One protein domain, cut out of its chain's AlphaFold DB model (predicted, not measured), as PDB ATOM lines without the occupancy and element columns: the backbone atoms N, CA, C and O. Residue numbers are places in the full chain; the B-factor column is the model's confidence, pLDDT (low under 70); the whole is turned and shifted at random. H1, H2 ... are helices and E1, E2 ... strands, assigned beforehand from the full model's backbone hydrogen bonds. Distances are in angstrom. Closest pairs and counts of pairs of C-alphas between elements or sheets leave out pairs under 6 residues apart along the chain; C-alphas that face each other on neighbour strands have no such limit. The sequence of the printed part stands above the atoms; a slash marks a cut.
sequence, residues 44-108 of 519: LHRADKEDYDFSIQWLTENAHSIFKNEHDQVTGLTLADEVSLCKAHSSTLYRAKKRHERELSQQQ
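This is residues 44 to 108 of the 519 residues of an uncharacterized protein of Absidia glauca (UniProt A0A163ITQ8). A long helix, H2, crosses the shorter helix H1 steeply, near H1's middle, and its last residues, 101 to 108, stick out as a free arm. From the end of H1 a wide loop without named elements, residues 63 to 81, swings round to the short strand E1, which leads by a tight link into H2, while residues 44 to 45 pair with E1. The printed part has 65 residues, with two named helices and one named strand in the order H1, E1, H2, and its class is mostly helix. The whole is only just compact, close to loose, with a radius of gyration of the C-alphas of 12.4 A and spans of 36 by 24 by 23 A.

Find C-alpha 87 at (-13.438, -17.653, -11.545); from there H2, residues 87 to 108, runs 31.3 A to C-alpha 108 at (-4.842, -30.483, -38.775). Go back to C-alpha 49 at (-19.504, -33.686, -24.556), where H1, residues 49 to 62, begins; it is 19.6 A from first to last C-alpha. E1, residues 82 to 84, begins at C-alpha 82 and is 6.4 A long.

Begin with H2 and look at residues 93 to 97, which alone touch H1. On H1, look at residues 54 to 58, which alone touch H2. The two helices only just touch, with 3 pairs of C-alphas within 8 A, and the closest are those of Ser 55 and Leu 93, 7.0 A apart. Their lines stand at a steep tilt of 68 degrees, only just short of about perpendicular, and they run opposite ways. E1 is apart from H1 and from H2, with no C-alpha within 8 A. E1 pairs with no named strand, but beside its residues 82 to 83 you find residues 44 to 45, a short antiparallel pairing. In H1 each O i to N i+4 pair is within hydrogen-bond range; in H2 17 of 18 are.

The two C-alphas farthest apart are those of Ile 66 and Gln 108, at 37.1 A. Without residues 101 to 108, which stand free, the body of 57 residues spans 30 by 22 by 19 A. The link from H1 to E1 is long, with 19 residues, and its C-alphas lie 9 to 19 A from the mean of the C-alphas; the link from E1 to H2 is tight, with 2 residues. The printed part has no cut. The mean pLDDT of the printed part is 88.3 and no printed residue is under 70; the mean of E1 is 72, that of H1 93 and that of H2 91.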
ATOM      1  N   LEU A  44     -20.334 -26.504 -16.563       81.50
ATOM      2  CA  LEU A  44     -19.993 -27.601 -17.461       81.50
ATOM      3  C   LEU A  44     -21.240 -28.462 -17.631       81.50
ATOM      4  O   LEU A  44     -21.666 -29.109 -16.678       81.50
ATOM      5  N   HIS A  45     -21.830 -28.435 -18.823       84.69
ATOM      6  CA  HIS A  45     -22.982 -29.262 -19.153       84.69
ATOM      7  C   HIS A  45     -22.526 -30.556 -19.818       84.69
ATOM      8  O   HIS A  45     -21.770 -30.532 -20.786       84.69
ATOM      9  N   ARG A  46     -23.053 -31.690 -19.348       86.56
ATOM     10  CA  ARG A  46     -22.784 -33.017 -19.929       86.56
ATOM     11  C   ARG A  46     -23.245 -33.155 -21.387       86.56
ATOM     12  O   ARG A  46     -22.767 -34.032 -22.094       86.56
ATOM     13  N   ALA A  47     -24.171 -32.294 -21.818       89.06
ATOM     14  CA  ALA A  47     -24.629 -32.205 -23.203       89.06
ATOM     15  C   ALA A  47     -23.516 -31.733 -24.157       89.06
ATOM     16  O   ALA A  47     -23.433 -32.214 -25.285       89.06
ATOM     17  N   ASP A  48     -22.616 -30.865 -23.687       90.50
ATOM     18  CA  ASP A  48     -21.471 -30.380 -24.456       90.50
ATOM     19  C   ASP A  48     -20.288 -31.337 -24.277       90.50
ATOM     20  O   ASP A  48     -19.280 -30.998 -23.653       90.50
ATOM     21  N   LYS A  49     -20.425 -32.562 -24.803       91.69
ATOM     22  CA  LYS A  49     -19.504 -33.686 -24.556       91.69
ATOM     23  C   LYS A  49     -18.025 -33.312 -24.712       91.69
ATOM     24  O   LYS A  49     -17.226 -33.652 -23.852       91.69
ATOM     25  N   GLU A  50     -17.658 -32.582 -25.763       92.19
ATOM     26  CA  GLU A  50     -16.263 -32.181 -26.008       92.19
ATOM     27  C   GLU A  50     -15.721 -31.218 -24.943       92.19
ATOM     28  O   GLU A  50     -14.578 -31.339 -24.506       92.19
ATOM     29  N   ASP A  51     -16.537 -30.252 -24.513       89.00
ATOM     30  CA  ASP A  51     -16.147 -29.287 -23.485       89.00
ATOM     31  C   ASP A  51     -16.112 -29.944 -22.106       89.00
ATOM     32  O   ASP A  51     -15.197 -29.674 -21.328       89.00
ATOM     33  N   TYR A  52     -17.075 -30.824 -21.825       90.94
ATOM     34  CA  TYR A  52     -17.134 -31.604 -20.597       90.94
ATOM     35  C   TYR A  52     -15.932 -32.545 -20.490       90.94
ATOM     36  O   TYR A  52     -15.178 -32.430 -19.529       90.94
ATOM     37  N   ASP A  53     -15.684 -33.393 -21.492       92.31
ATOM     38  CA  ASP A  53     -14.594 -34.376 -21.480       92.31
ATOM     39  C   ASP A  53     -13.228 -33.697 -21.341       92.31
ATOM     40  O   ASP A  53     -12.443 -34.069 -20.467       92.31
ATOM     41  N   PHE A  54     -12.978 -32.636 -22.121       94.38
ATOM     42  CA  PHE A  54     -11.756 -31.840 -21.991       94.38
ATOM     43  C   PHE A  54     -11.601 -31.284 -20.572       94.38
ATOM     44  O   PHE A  54     -10.518 -31.324 -19.990       94.38
ATOM     45  N   SER A  55     -12.688 -30.762 -20.001       92.06
ATOM     46  CA  SER A  55     -12.651 -30.146 -18.678       92.06
ATOM     47  C   SER A  55     -12.424 -31.160 -17.566       92.06
ATOM     48  O   SER A  55     -11.630 -30.894 -16.665       92.06
ATOM     49  N   ILE A  56     -13.073 -32.322 -17.635       91.44
ATOM     50  CA  ILE A  56     -12.878 -33.422 -16.687       91.44
ATOM     51  C   ILE A  56     -11.446 -33.938 -16.768       91.44
ATOM     52  O   ILE A  56     -10.799 -34.082 -15.731       91.44
ATOM     53  N   GLN A  57     -10.929 -34.169 -17.976       93.94
ATOM     54  CA  GLN A  57      -9.560 -34.634 -18.169       93.94
ATOM     55  C   GLN A  57      -8.554 -33.615 -17.627       93.94
ATOM     56  O   GLN A  57      -7.716 -33.954 -16.793       93.94
ATOM     57  N   TRP A  58      -8.690 -32.348 -18.019       94.44
ATOM     58  CA  TRP A  58      -7.781 -31.295 -17.578       94.44
ATOM     59  C   TRP A  58      -7.782 -31.139 -16.054       94.44
ATOM     60  O   TRP A  58      -6.723 -31.001 -15.443       94.44
ATOM     61  N   LEU A  59      -8.958 -31.193 -15.419       92.62
ATOM     62  CA  LEU A  59      -9.076 -31.129 -13.962       92.62
ATOM     63  C   LEU A  59      -8.502 -32.374 -13.284       92.62
ATOM     64  O   LEU A  59      -7.850 -32.245 -12.255       92.62
ATOM     65  N   THR A  60      -8.678 -33.555 -13.867       92.75
ATOM     66  CA  THR A  60      -8.066 -34.796 -13.369       92.75
ATOM     67  C   THR A  60      -6.544 -34.706 -13.399       92.75
ATOM     68  O   THR A  60      -5.886 -35.115 -12.452       92.75
ATOM     69  N   GLU A  61      -5.962 -34.090 -14.421       94.31
ATOM     70  CA  GLU A  61      -4.509 -33.933 -14.525       94.31
ATOM     71  C   GLU A  61      -3.957 -32.822 -13.616       94.31
ATOM     72  O   GLU A  61      -2.882 -32.978 -13.039       94.31
ATOM     73  N   ASN A  62      -4.682 -31.707 -13.458       93.38
ATOM     74  CA  ASN A  62      -4.134 -30.473 -12.874       93.38
ATOM     75  C   ASN A  62      -4.689 -30.109 -11.486       93.38
ATOM     76  O   ASN A  62      -4.163 -29.195 -10.847       93.38
ATOM     77  N   ALA A  63      -5.751 -30.760 -10.999       90.88
ATOM     78  CA  ALA A  63      -6.295 -30.463  -9.674       90.88
ATOM     79  C   ALA A  63      -5.370 -30.957  -8.552       90.88
ATOM     80  O   ALA A  63      -4.701 -31.984  -8.666       90.88
ATOM     81  N   HIS A  64      -5.382 -30.238  -7.427       89.81
ATOM     82  CA  HIS A  64      -4.628 -30.626  -6.237       89.81
ATOM     83  C   HIS A  64      -5.107 -31.985  -5.699       89.81
ATOM     84  O   HIS A  64      -6.307 -32.264  -5.680       89.81
ATOM     85  N   SER A  65      -4.177 -32.805  -5.202       91.12
ATOM     86  CA  SER A  65      -4.441 -34.172  -4.722       91.12
ATOM     87  C   SER A  65      -5.502 -34.253  -3.619       91.12
ATOM     88  O   SER A  65      -6.225 -35.236  -3.543       91.12
ATOM     89  N   ILE A  66      -5.666 -33.197  -2.814       88.25
ATOM     90  CA  ILE A  66      -6.718 -33.100  -1.774       88.25
ATOM     91  C   ILE A  66      -8.143 -33.205  -2.328       88.25
ATOM     92  O   ILE A  66      -9.061 -33.557  -1.590       88.25
ATOM     93  N   PHE A  67      -8.332 -32.865  -3.603       88.50
ATOM     94  CA  PHE A  67      -9.621 -32.966  -4.280       88.50
ATOM     95  C   PHE A  67      -9.760 -34.281  -5.042       88.50
ATOM     96  O   PHE A  67     -10.836 -34.570  -5.561       88.50
ATOM     97  N   LYS A  68      -8.702 -35.088  -5.128       92.12
ATOM     98  CA  LYS A  68      -8.711 -36.372  -5.818       92.12
ATOM     99  C   LYS A  68      -9.035 -37.501  -4.846       92.12
ATOM    100  O   LYS A  68      -8.691 -37.460  -3.666       92.12
ATOM    101  N   ASN A  69      -9.746 -38.504  -5.340       91.62
ATOM    102  CA  ASN A  69     -10.007 -39.733  -4.605       91.62
ATOM    103  C   ASN A  69      -8.834 -40.723  -4.763       91.62
ATOM    104  O   ASN A  69      -7.843 -40.444  -5.431       91.62
ATOM    105  N   GLU A  70      -8.961 -41.908  -4.164       92.94
ATOM    106  CA  GLU A  70      -7.963 -42.992  -4.256       92.94
ATOM    107  C   GLU A  70      -7.687 -43.476  -5.691       92.94
ATOM    108  O   GLU A  70      -6.662 -44.101  -5.937       92.94
ATOM    109  N   HIS A  71      -8.574 -43.167  -6.639       94.06
ATOM    110  CA  HIS A  71      -8.447 -43.520  -8.055       94.06
ATOM    111  C   HIS A  71      -7.901 -42.356  -8.900       94.06
ATOM    112  O   HIS A  71      -8.057 -42.363 -10.118       94.06
ATOM    113  N   ASP A  72      -7.327 -41.334  -8.259       91.31
ATOM    114  CA  ASP A  72      -6.856 -40.086  -8.874       91.31
ATOM    115  C   ASP A  72      -7.952 -39.297  -9.623       91.31
ATOM    116  O   ASP A  72      -7.665 -38.369 -10.374       91.31
ATOM    117  N   GLN A  73      -9.232 -39.613  -9.395       90.25
ATOM    118  CA  GLN A  73     -10.358 -38.883  -9.976       90.25
ATOM    119  C   GLN A  73     -10.782 -37.743  -9.059       90.25
ATOM    120  O   GLN A  73     -10.884 -37.907  -7.842       90.25
ATOM    121  N   VAL A  74     -11.090 -36.587  -9.638       89.50
ATOM    122  CA  VAL A  74     -11.499 -35.427  -8.849       89.50
ATOM    123  C   VAL A  74     -12.902 -35.636  -8.267       89.50
ATOM    124  O   VAL A  74     -13.895 -35.808  -8.976       89.50
ATOM    125  N   THR A  75     -12.979 -35.602  -6.943       86.50
ATOM    126  CA  THR A  75     -14.191 -35.818  -6.156       86.50
ATOM    127  C   THR A  75     -15.170 -34.662  -6.374       86.50
ATOM    128  O   THR A  75     -14.802 -33.491  -6.258       86.50
ATOM    129  N   GLY A  76     -16.426 -34.986  -6.695       79.88
ATOM    130  CA  GLY A  76     -17.494 -34.011  -6.962       79.88
ATOM    131  C   GLY A  76     -17.757 -33.724  -8.440       79.88
ATOM    132  O   GLY A  76     -18.856 -33.297  -8.776       79.88
ATOM    133  N   LEU A  77     -16.811 -34.018  -9.339       78.62
ATOM    134  CA  LEU A  77     -16.983 -33.771 -10.779       78.62
ATOM    135  C   LEU A  77     -17.768 -34.867 -11.509       78.62
ATOM    136  O   LEU A  77     -18.480 -34.580 -12.467       78.62
ATOM    137  N   THR A  78     -17.656 -36.118 -11.064       75.56
ATOM    138  CA  THR A  78     -18.333 -37.270 -11.684       75.56
ATOM    139  C   THR A  78     -19.800 -37.405 -11.284       75.56
ATOM    140  O   THR A  78     -20.585 -37.964 -12.052       75.56
ATOM    141  N   LEU A  79     -20.162 -36.911 -10.096       76.06
ATOM    142  CA  LEU A  79     -21.508 -37.035  -9.525       76.06
ATOM    143  C   LEU A  79     -22.390 -35.808  -9.779       76.06
ATOM    144  O   LEU A  79     -23.608 -35.923  -9.693       76.06
ATOM    145  N   ALA A  80     -21.800 -34.647 -10.071       72.81
ATOM    146  CA  ALA A  80     -22.559 -33.432 -10.325       72.81
ATOM    147  C   ALA A  80     -22.922 -33.315 -11.812       72.81
ATOM    148  O   ALA A  80     -22.047 -33.312 -12.678       72.81
ATOM    149  N   ASP A  81     -24.216 -33.158 -12.097       71.38
ATOM    150  CA  ASP A  81     -24.711 -32.842 -13.445       71.38
ATOM    151  C   ASP A  81     -24.283 -31.439 -13.900       71.38
ATOM    152  O   ASP A  81     -24.178 -31.162 -15.096       71.38
ATOM    153  N   GLU A  82     -24.000 -30.565 -12.931       70.94
ATOM    154  CA  GLU A  82     -23.455 -29.233 -13.135       70.94
ATOM    155  C   GLU A  82     -22.241 -29.035 -12.229       70.94
ATOM    156  O   GLU A  82     -22.357 -28.966 -11.005       70.94
ATOM    157  N   VAL A  83     -21.060 -28.895 -12.828       70.94
ATOM    158  CA  VAL A  83     -19.851 -28.546 -12.079       70.94
ATOM    159  C   VAL A  83     -19.637 -27.047 -12.151       70.94
ATOM    160  O   VAL A  83     -19.493 -26.467 -13.231       70.94
ATOM    161  N   SER A  84     -19.573 -26.423 -10.980       74.38
ATOM    162  CA  SER A  84     -19.262 -25.012 -10.842       74.38
ATOM    163  C   SER A  84     -17.792 -24.777 -10.560       74.38
ATOM    164  O   SER A  84     -17.264 -25.200  -9.531       74.38
ATOM    165  N   LEU A  85     -17.134 -24.036 -11.442       81.25
ATOM    166  CA  LEU A  85     -15.753 -23.623 -11.228       81.25
ATOM    167  C   LEU A  85     -15.696 -22.201 -10.680       81.25
ATOM    168  O   LEU A  85     -16.393 -21.308 -11.168       81.25
ATOM    169  N   CYS A  86     -14.813 -21.972  -9.706       82.75
ATOM    170  CA  CYS A  86     -14.468 -20.614  -9.303       82.75
ATOM    171  C   CYS A  86     -13.883 -19.849 -10.504       82.75
ATOM    172  O   CYS A  86     -13.376 -20.440 -11.460       82.75
ATOM    173  N   LYS A  87     -13.917 -18.515 -10.453       81.44
ATOM    174  CA  LYS A  87     -13.438 -17.653 -11.545       81.44
ATOM    175  C   LYS A  87     -11.982 -17.932 -11.943       81.44
ATOM    176  O   LYS A  87     -11.654 -17.878 -13.126       81.44
ATOM    177  N   ALA A  88     -11.114 -18.218 -10.972       83.00
ATOM    178  CA  ALA A  88      -9.717 -18.543 -11.241       83.00
ATOM    179  C   ALA A  88      -9.620 -19.833 -12.068       83.00
ATOM    180  O   ALA A  88      -9.094 -19.809 -13.181       83.00
ATOM    181  N   HIS A  89     -10.240 -20.917 -11.594       86.44
ATOM    182  CA  HIS A  89     -10.247 -22.206 -12.284       86.44
ATOM    183  C   HIS A  89     -10.941 -22.148 -13.644       86.44
ATOM    184  O   HIS A  89     -10.400 -22.670 -14.614       86.44
ATOM    185  N   SER A  90     -12.082 -21.460 -13.762       88.12
ATOM    186  CA  SER A  90     -12.771 -21.313 -15.049       88.12
ATOM    187  C   SER A  90     -11.927 -20.535 -16.064       88.12
ATOM    188  O   SER A  90     -11.903 -20.886 -17.244       88.12
ATOM    189  N   SER A  91     -11.176 -19.523 -15.617       87.56
ATOM    190  CA  SER A  91     -10.273 -18.758 -16.483       87.56
ATOM    191  C   SER A  91      -9.047 -19.561 -16.928       87.56
ATOM    192  O   SER A  91      -8.662 -19.486 -18.098       87.56
ATOM    193  N   THR A  92      -8.455 -20.359 -16.036       90.56
ATOM    194  CA  THR A  92      -7.323 -21.239 -16.356       90.56
ATOM    195  C   THR A  92      -7.754 -22.327 -17.325       90.56
ATOM    196  O   THR A  92      -7.107 -22.527 -18.352       90.56
ATOM    197  N   LEU A  93      -8.905 -22.946 -17.066       91.56
ATOM    198  CA  LEU A  93      -9.484 -23.962 -17.930       91.56
ATOM    199  C   LEU A  93      -9.805 -23.411 -19.325       91.56
ATOM    200  O   LEU A  93      -9.508 -24.055 -20.326       91.56
ATOM    201  N   TYR A  94     -10.336 -22.188 -19.423       90.38
ATOM    202  CA  TYR A  94     -10.552 -21.530 -20.716       90.38
ATOM    203  C   TYR A  94      -9.242 -21.324 -21.490       90.38
ATOM    204  O   TYR A  94      -9.183 -21.578 -22.693       90.38
ATOM    205  N   ARG A  95      -8.171 -20.884 -20.813       93.69
ATOM    206  CA  ARG A  95      -6.846 -20.711 -21.435       93.69
ATOM    207  C   ARG A  95      -6.257 -22.046 -21.886       93.69
ATOM    208  O   ARG A  95      -5.677 -22.097 -22.968       93.69
ATOM    209  N   ALA A  96      -6.423 -23.095 -21.083       94.75
ATOM    210  CA  ALA A  96      -6.018 -24.449 -21.431       94.75
ATOM    211  C   ALA A  96      -6.782 -24.946 -22.663       94.75
ATOM    212  O   ALA A  96      -6.155 -25.340 -23.643       94.75
ATOM    213  N   LYS A  97      -8.113 -24.793 -22.681       94.62
ATOM    214  CA  LYS A  97      -8.952 -25.142 -23.836       94.62
ATOM    215  C   LYS A  97      -8.519 -24.395 -25.095       94.62
ATOM    216  O   LYS A  97      -8.310 -25.000 -26.137       94.62
ATOM    217  N   LYS A  98      -8.295 -23.081 -24.998       94.31
ATOM    218  CA  LYS A  98      -7.813 -22.264 -26.127       94.31
ATOM    219  C   LYS A  98      -6.399 -22.609 -26.586       94.31
ATOM    220  O   LYS A  98      -6.016 -22.242 -27.697       94.31
ATOM    221  N   ARG A  99      -5.578 -23.240 -25.748       95.06
ATOM    222  CA  ARG A  99      -4.282 -23.788 -26.162       95.06
ATOM    223  C   ARG A  99      -4.485 -25.104 -26.911       95.06
ATOM    224  O   ARG A  99      -4.019 -25.197 -28.039       95.06
ATOM    225  N   HIS A 100      -5.275 -26.016 -26.353       94.31
ATOM    226  CA  HIS A 100      -5.614 -27.294 -26.979       94.31
ATOM    227  C   HIS A 100      -6.272 -27.120 -28.358       94.31
ATOM    228  O   HIS A 100      -5.859 -27.748 -29.322       94.31
ATOM    229  N   GLU A 101      -7.222 -26.190 -28.509       93.06
ATOM    230  CA  GLU A 101      -7.835 -25.877 -29.814       93.06
ATOM    231  C   GLU A 101      -6.807 -25.398 -30.856       93.06
ATOM    232  O   GLU A 101      -6.926 -25.715 -32.041       93.06
ATOM    233  N   ARG A 102      -5.785 -24.639 -30.433       94.00
ATOM    234  CA  ARG A 102      -4.713 -24.176 -31.328       94.00
ATOM    235  C   ARG A 102      -3.770 -25.308 -31.715       94.00
ATOM    236  O   ARG A 102      -3.382 -25.373 -32.874       94.00
ATOM    237  N   GLU A 103      -3.432 -26.184 -30.774       93.00
ATOM    238  CA  GLU A 103      -2.617 -27.378 -31.027       93.00
ATOM    239  C   GLU A 103      -3.338 -28.333 -31.986       93.00
ATOM    240  O   GLU A 103      -2.755 -28.753 -32.983       93.00
ATOM    241  N   LEU A 104      -4.636 -28.562 -31.773       92.12
ATOM    242  CA  LEU A 104      -5.473 -29.364 -32.666       92.12
ATOM    243  C   LEU A 104      -5.547 -28.757 -34.077       92.12
ATOM    244  O   LEU A 104      -5.403 -29.467 -35.070       92.12
ATOM    245  N   SER A 105      -5.714 -27.433 -34.176       92.50
ATOM    246  CA  SER A 105      -5.736 -26.724 -35.466       92.50
ATOM    247  C   SER A 105      -4.387 -26.801 -36.185       92.50
ATOM    248  O   SER A 105      -4.341 -26.968 -37.400       92.50
ATOM    249  N   GLN A 106      -3.281 -26.706 -35.442       91.81
ATOM    250  CA  GLN A 106      -1.936 -26.830 -35.998       91.81
ATOM    251  C   GLN A 106      -1.672 -28.251 -36.503       91.81
ATOM    252  O   GLN A 106      -1.093 -28.420 -37.573       91.81
ATOM    253  N   GLN A 107      -2.140 -29.263 -35.772       90.75
ATOM    254  CA  GLN A 107      -2.006 -30.659 -36.175       90.75
ATOM    255  C   GLN A 107      -2.846 -30.977 -37.419       90.75
ATOM    256  O   GLN A 107      -2.396 -31.724 -38.285       90.75
ATOM    257  N   GLN A 108      -4.020 -30.356 -37.566       87.00
ATOM    258  CA  GLN A 108      -4.842 -30.483 -38.775       87.00
ATOM    259  C   GLN A 108      -4.269 -29.729 -39.988       87.00
ATOM    260  O   GLN A 108      -4.556 -30.108 -41.120       87.00
TER     261      GLN A 108